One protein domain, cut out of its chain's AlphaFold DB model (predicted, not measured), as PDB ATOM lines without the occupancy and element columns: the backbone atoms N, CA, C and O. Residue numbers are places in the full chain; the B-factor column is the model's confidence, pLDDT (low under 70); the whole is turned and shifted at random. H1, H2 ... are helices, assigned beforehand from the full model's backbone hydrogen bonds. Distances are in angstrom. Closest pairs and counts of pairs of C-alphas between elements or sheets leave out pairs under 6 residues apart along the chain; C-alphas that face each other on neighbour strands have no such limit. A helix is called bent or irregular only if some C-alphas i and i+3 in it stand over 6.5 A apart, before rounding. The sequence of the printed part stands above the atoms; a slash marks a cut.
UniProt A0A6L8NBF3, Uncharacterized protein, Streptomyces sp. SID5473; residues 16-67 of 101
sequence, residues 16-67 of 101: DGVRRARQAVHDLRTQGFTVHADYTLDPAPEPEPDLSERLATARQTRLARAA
ATOM      1  N   ASP A  16      -7.335  56.278  43.426       75.56
ATOM      2  CA  ASP A  16      -6.738  55.479  44.488       75.56
ATOM      3  C   ASP A  16      -7.646  55.354  45.718       75.56
ATOM      4  O   ASP A  16      -7.372  54.523  46.582       75.56
ATOM      5  N   GLY A  17      -8.726  56.139  45.811       82.44
ATOM      6  CA  GLY A  17      -9.687  56.083  46.919       82.44
ATOM      7  C   GLY A  17     -10.298  54.693  47.095       82.44
ATOM      8  O   GLY A  17     -10.197  54.113  48.175       82.44
ATOM      9  N   VAL A  18     -10.827  54.117  46.009       83.19
ATOM     10  CA  VAL A  18     -11.409  52.765  46.018       83.19
ATOM     11  C   VAL A  18     -10.357  51.738  46.417       83.19
ATOM     12  O   VAL A  18     -10.578  50.981  47.356       83.19
ATOM     13  N   ARG A  19      -9.178  51.752  45.775       81.56
ATOM     14  CA  ARG A  19      -8.090  50.805  46.079       81.56
ATOM     15  C   ARG A  19      -7.668  50.868  47.550       81.56
ATOM     16  O   ARG A  19      -7.431  49.832  48.160       81.56
ATOM     17  N   ARG A  20      -7.600  52.068  48.130       82.94
ATOM     18  CA  ARG A  20      -7.219  52.260  49.535       82.94
ATOM     19  C   ARG A  20      -8.307  51.815  50.505       82.94
ATOM     20  O   ARG A  20      -7.980  51.255  51.542       82.94
ATOM     21  N   ALA A  21      -9.575  52.028  50.159       87.12
ATOM     22  CA  ALA A  21     -10.694  51.499  50.926       87.12
ATOM     23  C   ALA A  21     -10.678  49.962  50.935       87.12
ATOM     24  O   ALA A  21     -10.810  49.374  52.003       87.12
ATOM     25  N   ARG A  22     -10.389  49.314  49.790       87.19
ATOM     26  CA  ARG A  22     -10.183  47.851  49.740       87.19
ATOM     27  C   ARG A  22      -9.059  47.406  50.674       87.19
ATOM     28  O   ARG A  22      -9.232  46.479  51.458       87.19
ATOM     29  N   GLN A  23      -7.922  48.106  50.623       86.12
ATOM     30  CA  GLN A  23      -6.776  47.799  51.478       86.12
ATOM     31  C   GLN A  23      -7.115  47.950  52.967       86.12
ATOM     32  O   GLN A  23      -6.807  47.065  53.750       86.12
ATOM     33  N   ALA A  24      -7.808  49.021  53.358       89.12
ATOM     34  CA  ALA A  24      -8.199  49.241  54.748       89.12
ATOM     35  C   ALA A  24      -9.145  48.148  55.274       89.12
ATOM     36  O   ALA A  24      -8.998  47.705  56.410       89.12
ATOM     37  N   VAL A  25     -10.089  47.677  54.447       90.25
ATOM     38  CA  VAL A  25     -10.966  46.543  54.791       90.25
ATOM     39  C   VAL A  25     -10.139  45.282  55.046       90.25
ATOM     40  O   VAL A  25     -10.349  44.603  56.051       90.25
ATOM     41  N   HIS A  26      -9.173  44.992  54.172       89.12
ATOM     42  CA  HIS A  26      -8.261  43.863  54.341       89.12
ATOM     43  C   HIS A  26      -7.420  43.987  55.624       89.12
ATOM     44  O   HIS A  26      -7.375  43.058  56.432       89.12
ATOM     45  N   ASP A  27      -6.818  45.151  55.866       89.00
ATOM     46  CA  ASP A  27      -5.961  45.406  57.030       89.00
ATOM     47  C   ASP A  27      -6.731  45.287  58.357       89.00
ATOM     48  O   ASP A  27      -6.200  44.796  59.350       89.00
ATOM     49  N   LEU A  28      -7.997  45.701  58.398       89.25
ATOM     50  CA  LEU A  28      -8.839  45.552  59.588       89.25
ATOM     51  C   LEU A  28      -9.239  44.090  59.830       89.25
ATOM     52  O   LEU A  28      -9.234  43.627  60.971       89.25
ATOM     53  N   ARG A  29      -9.533  43.330  58.771       91.31
ATOM     54  CA  ARG A  29      -9.849  41.898  58.894       91.31
ATOM     55  C   ARG A  29      -8.650  41.074  59.343       91.31
ATOM     56  O   ARG A  29      -8.809  40.179  60.167       91.31
ATOM     57  N   THR A  30      -7.449  41.393  58.860       88.00
ATOM     58  CA  THR A  30      -6.212  40.730  59.318       88.00
ATOM     59  C   THR A  30      -5.911  41.010  60.792       88.00
ATOM     60  O   THR A  30      -5.331  40.164  61.466       88.00
ATOM     61  N   GLN A  31      -6.379  42.142  61.325       94.62
ATOM     62  CA  GLN A  31      -6.340  42.456  62.758       94.62
ATOM     63  C   GLN A  31      -7.442  41.754  63.577       94.62
ATOM     64  O   GLN A  31      -7.509  41.937  64.789       94.62
ATOM     65  N   GLY A  32      -8.297  40.942  62.944       92.50
ATOM     66  CA  GLY A  32      -9.350  40.169  63.607       92.50
ATOM     67  C   GLY A  32     -10.693  40.891  63.731       92.50
ATOM     68  O   GLY A  32     -11.606  40.363  64.365       92.50
ATOM     69  N   PHE A  33     -10.849  42.073  63.126       91.94
ATOM     70  CA  PHE A  33     -12.131  42.770  63.119       91.94
ATOM     71  C   PHE A  33     -13.076  42.201  62.060       91.94
ATOM     72  O   PHE A  33     -12.696  41.945  60.915       91.94
ATOM     73  N   THR A  34     -14.355  42.074  62.415       92.69
ATOM     74  CA  THR A  34     -15.414  41.808  61.440       92.69
ATOM     75  C   THR A  34     -15.757  43.102  60.711       92.69
ATOM     76  O   THR A  34     -16.323  44.023  61.294       92.69
ATOM     77  N   VAL A  35     -15.404  43.175  59.428       89.31
ATOM     78  CA  VAL A  35     -15.680  44.339  58.577       89.31
ATOM     79  C   VAL A  35     -16.665  43.961  57.483       89.31
ATOM     80  O   VAL A  35     -16.401  43.048  56.697       89.31
ATOM     81  N   HIS A  36     -17.765  44.706  57.412       90.31
ATOM     82  CA  HIS A  36     -18.713  44.671  56.305       90.31
ATOM     83  C   HIS A  36     -18.435  45.854  55.383       90.31
ATOM     84  O   HIS A  36     -18.334  46.990  55.842       90.31
ATOM     85  N   ALA A  37     -18.286  45.578  54.094       88.44
ATOM     86  CA  ALA A  37     -18.030  46.580  53.074       88.44
ATOM     87  C   ALA A  37     -18.969  46.350  51.890       88.44
ATOM     88  O   ALA A  37     -19.391  45.220  51.635       88.44
ATOM     89  N   ASP A  38     -19.288  47.426  51.176       88.44
ATOM     90  CA  ASP A  38     -20.086  47.344  49.958       88.44
ATOM     91  C   ASP A  38     -19.380  46.484  48.903       88.44
ATOM     92  O   ASP A  38     -18.154  46.508  48.776       88.44
ATOM     93  N   TYR A  39     -20.159  45.785  48.074       81.88
ATOM     94  CA  TYR A  39     -19.648  44.889  47.027       81.88
ATOM     95  C   TYR A  39     -18.672  45.570  46.046       81.88
ATOM     96  O   TYR A  39     -17.780  44.944  45.480       81.88
ATOM     97  N   THR A  40     -18.814  46.880  45.839       83.62
ATOM     98  CA  THR A  40     -17.913  47.668  44.983       83.62
ATOM     99  C   THR A  40     -16.500  47.788  45.570       83.62
ATOM    100  O   THR A  40     -15.515  47.908  44.826       83.62
ATOM    101  N   LEU A  41     -16.390  47.745  46.899       80.56
ATOM    102  CA  LEU A  41     -15.145  47.810  47.656       80.56
ATOM    103  C   LEU A  41     -14.582  46.418  47.926       80.56
ATOM    104  O   LEU A  41     -13.375  46.236  47.823       80.56
ATOM    105  N   ASP A  42     -15.438  45.450  48.215       78.00
ATOM    106  CA  ASP A  42     -15.045  44.094  48.576       78.00
ATOM    107  C   ASP A  42     -15.849  43.085  47.745       78.00
ATOM    108  O   ASP A  42     -16.851  42.538  48.215       78.00
ATOM    109  N   PRO A  43     -15.474  42.888  46.465       71.38
ATOM    110  CA  PRO A  43     -16.009  41.777  45.697       71.38
ATOM    111  C   PRO A  43     -15.551  40.464  46.344       71.38
ATOM    112  O   PRO A  43     -14.511  40.425  47.003       71.38
ATOM    113  N   ALA A  44     -16.333  39.397  46.160       71.94
ATOM    114  CA  ALA A  44     -16.014  38.076  46.700       71.94
ATOM    115  C   ALA A  44     -14.540  37.712  46.428       71.94
ATOM    116  O   ALA A  44     -14.036  38.067  45.359       71.94
ATOM    117  N   PRO A  45     -13.850  37.047  47.376       64.50
ATOM    118  CA  PRO A  45     -12.429  36.763  47.241       64.50
ATOM    119  C   PRO A  45     -12.187  36.019  45.929       64.50
ATOM    120  O   PRO A  45     -12.638  34.886  45.754       64.50
ATOM    121  N   GLU A  46     -11.495  36.686  45.005       63.28
ATOM    122  CA  GLU A  46     -10.897  36.021  43.857       63.28
ATOM    123  C   GLU A  46      -9.969  34.936  44.413       63.28
ATOM    124  O   GLU A  46      -9.261  35.192  45.397       63.28
ATOM    125  N   PRO A  47      -9.983  33.718  43.853       59.34
ATOM    126  CA  PRO A  47      -9.062  32.686  44.291       59.34
ATOM    127  C   PRO A  47      -7.638  33.233  44.171       59.34
ATOM    128  O   PRO A  47      -7.237  33.713  43.109       59.34
ATOM    129  N   GLU A  48      -6.892  33.209  45.280       62.66
ATOM    130  CA  GLU A  48      -5.480  33.586  45.274       62.66
ATOM    131  C   GLU A  48      -4.784  32.800  44.156       62.66
ATOM    132  O   GLU A  48      -4.951  31.575  44.095       62.66
ATOM    133  N   PRO A  49      -4.039  33.471  43.257       60.28
ATOM    134  CA  PRO A  49      -3.399  32.792  42.148       60.28
ATOM    135  C   PRO A  49      -2.458  31.743  42.724       60.28
ATOM    136  O   PRO A  49      -1.529  32.069  43.475       60.28
ATOM    137  N   ASP A  50      -2.721  30.484  42.381       71.12
ATOM    138  CA  ASP A  50      -1.959  29.355  42.886       71.12
ATOM    139  C   ASP A  50      -0.472  29.615  42.592       71.12
ATOM    140  O   ASP A  50      -0.071  30.007  41.489       71.12
ATOM    141  N   LEU A  51       0.382  29.427  43.600       70.31
ATOM    142  CA  LEU A  51       1.831  29.533  43.435       70.31
ATOM    143  C   LEU A  51       2.314  28.645  42.275       70.31
ATOM    144  O   LEU A  51       3.262  29.007  41.575       70.31
ATOM    145  N   SER A  52       1.620  27.534  42.024       70.56
ATOM    146  CA  SER A  52       1.832  26.644  40.882       70.56
ATOM    147  C   SER A  52       1.597  27.342  39.540       70.56
ATOM    148  O   SER A  52       2.422  27.207  38.633       70.56
ATOM    149  N   GLU A  53       0.536  28.143  39.413       73.12
ATOM    150  CA  GLU A  53       0.259  28.940  38.212       73.12
ATOM    151  C   GLU A  53       1.348  29.989  37.993       73.12
ATOM    152  O   GLU A  53       1.883  30.111  36.889       73.12
ATOM    153  N   ARG A  54       1.779  30.675  39.059       70.69
ATOM    154  CA  ARG A  54       2.864  31.671  38.984       70.69
ATOM    155  C   ARG A  54       4.183  31.055  38.510       70.69
ATOM    156  O   ARG A  54       4.886  31.642  37.682       70.69
ATOM    157  N   LEU A  55       4.522  29.869  39.016       73.19
ATOM    158  CA  LEU A  55       5.708  29.119  38.598       73.19
ATOM    159  C   LEU A  55       5.586  28.623  37.149       73.19
ATOM    160  O   LEU A  55       6.562  28.686  36.391       73.19
ATOM    161  N   ALA A  56       4.396  28.178  36.739       77.00
ATOM    162  CA  ALA A  56       4.120  27.762  35.369       77.00
ATOM    163  C   ALA A  56       4.286  28.926  34.379       77.00
ATOM    164  O   ALA A  56       4.982  28.770  33.369       77.00
ATOM    165  N   THR A  57       3.754  30.111  34.696       80.88
ATOM    166  CA  THR A  57       3.930  31.316  33.872       80.88
ATOM    167  C   THR A  57       5.407  31.691  33.755       80.88
ATOM    168  O   THR A  57       5.902  31.892  32.647       80.88
ATOM    169  N   ALA A  58       6.157  31.696  34.865       79.31
ATOM    170  CA  ALA A  58       7.587  32.017  34.852       79.31
ATOM    171  C   ALA A  58       8.400  31.061  33.957       79.31
ATOM    172  O   ALA A  58       9.295  31.491  33.216       79.31
ATOM    173  N   ARG A  59       8.071  29.761  33.975       79.00
ATOM    174  CA  ARG A  59       8.680  28.762  33.083       79.00
ATOM    175  C   ARG A  59       8.358  29.048  31.616       79.00
ATOM    176  O   ARG A  59       9.268  29.020  30.787       79.00
ATOM    177  N   GLN A  60       7.098  29.338  31.293       82.12
ATOM    178  CA  GLN A  60       6.663  29.648  29.928       82.12
ATOM    179  C   GLN A  60       7.356  30.902  29.382       82.12
ATOM    180  O   GLN A  60       7.866  30.877  28.261       82.12
ATOM    181  N   THR A  61       7.480  31.963  30.186       85.25
ATOM    182  CA  THR A  61       8.192  33.189  29.786       85.25
ATOM    183  C   THR A  61       9.670  32.917  29.498       85.25
ATOM    184  O   THR A  61      10.225  33.432  28.525       85.25
ATOM    185  N   ARG A  62      10.322  32.067  30.305       81.38
ATOM    186  CA  ARG A  62      11.723  31.674  30.095       81.38
ATOM    187  C   ARG A  62      11.910  30.880  28.801       81.38
ATOM    188  O   ARG A  62      12.870  31.132  28.076       81.38
ATOM    189  N   LEU A  63      10.996  29.956  28.503       84.38
ATOM    190  CA  LEU A  63      11.017  29.169  27.267       84.38
ATOM    191  C   LEU A  63      10.777  30.044  26.034       84.38
ATOM    192  O   LEU A  63      11.542  29.949  25.078       84.38
ATOM    193  N   ALA A  64       9.788  30.940  26.076       82.88
ATOM    194  CA  ALA A  64       9.528  31.887  24.993       82.88
ATOM    195  C   ALA A  64      10.760  32.759  24.701       82.88
ATOM    196  O   ALA A  64      11.138  32.947  23.545       82.88
ATOM    197  N   ARG A  65      11.449  33.221  25.751       82.56
ATOM    198  CA  ARG A  65      12.689  33.994  25.613       82.56
ATOM    199  C   ARG A  65      13.831  33.180  24.995       82.56
ATOM    200  O   ARG A  65      14.555  33.713  24.162       82.56
ATOM    201  N   ALA A  66      13.986  31.913  25.380       77.44
ATOM    202  CA  ALA A  66      15.003  31.029  24.809       77.44
ATOM    203  C   ALA A  66      14.718  30.692  23.335       77.44
ATOM    204  O   ALA A  66      15.637  30.682  22.520       77.44
ATOM    205  N   ALA A  67      13.451  30.476  22.977       77.00
ATOM    206  CA  ALA A  67      13.039  30.234  21.596       77.00
ATOM    207  C   ALA A  67      13.227  31.472  20.701       77.00
ATOM    208  O   ALA A  67      13.573  31.340  19.530       77.00
TER     209      ALA A  67
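AT A GLANCE: This is residues 16 to 67 of the 101 residues of an uncharacterized protein of Streptomyces sp. SID5473 (UniProt A0A6L8NBF3). Two helices that do not pack on each other lie at opposite ends of a long, open shape: H1 with a loop, residues 31 to 42, folded back beside it makes one end, and an arm made of residues 44 to 67, of which 51 to 67 belong to H2, sticks out from it. The printed part has 52 residues with two named helices, H1 then H2, and no named strand; the class is all helix. It is extended, with a radius of gyration of the C-alphas of 16.9 A, and the C-alphas span 49 by 23 by 17 A, the arm making the length.

IN THESE COORDINATES: H1 takes residues 16 to 30, with C-alpha 16 at (-6.738, 55.479, 44.488) and C-alpha 30 at (-6.212, 40.730, 59.318), 20.9 A from first to last C-alpha. Residues 31 to 50 hold no named element. H2, the longest helix, takes residues 51 to 67 and measures 24.6 A, from C-alpha 51 at (1.831, 29.533, 43.435) to C-alpha 67 at (13.039, 30.234, 21.596).

HOW THE PARTS SIT: H1 and H2 are apart, with no C-alpha of the one within 8 A of the other. Residues 44 to 67 stand free, with no C-alpha 8 or more residues away along the chain within 10 A. In H1 and H2 every O i to N i+4 pair is within hydrogen-bond range, and neither helix is bent.

THE WHOLE: The two C-alphas farthest apart are those of Thr 34 and Ala 67, at 50.3 A. The link from H1 to H2, 20 residues, is long. The printed part has no cut. Its mean pLDDT is 80.7, and residues 45 to 49, in that link, are under 70.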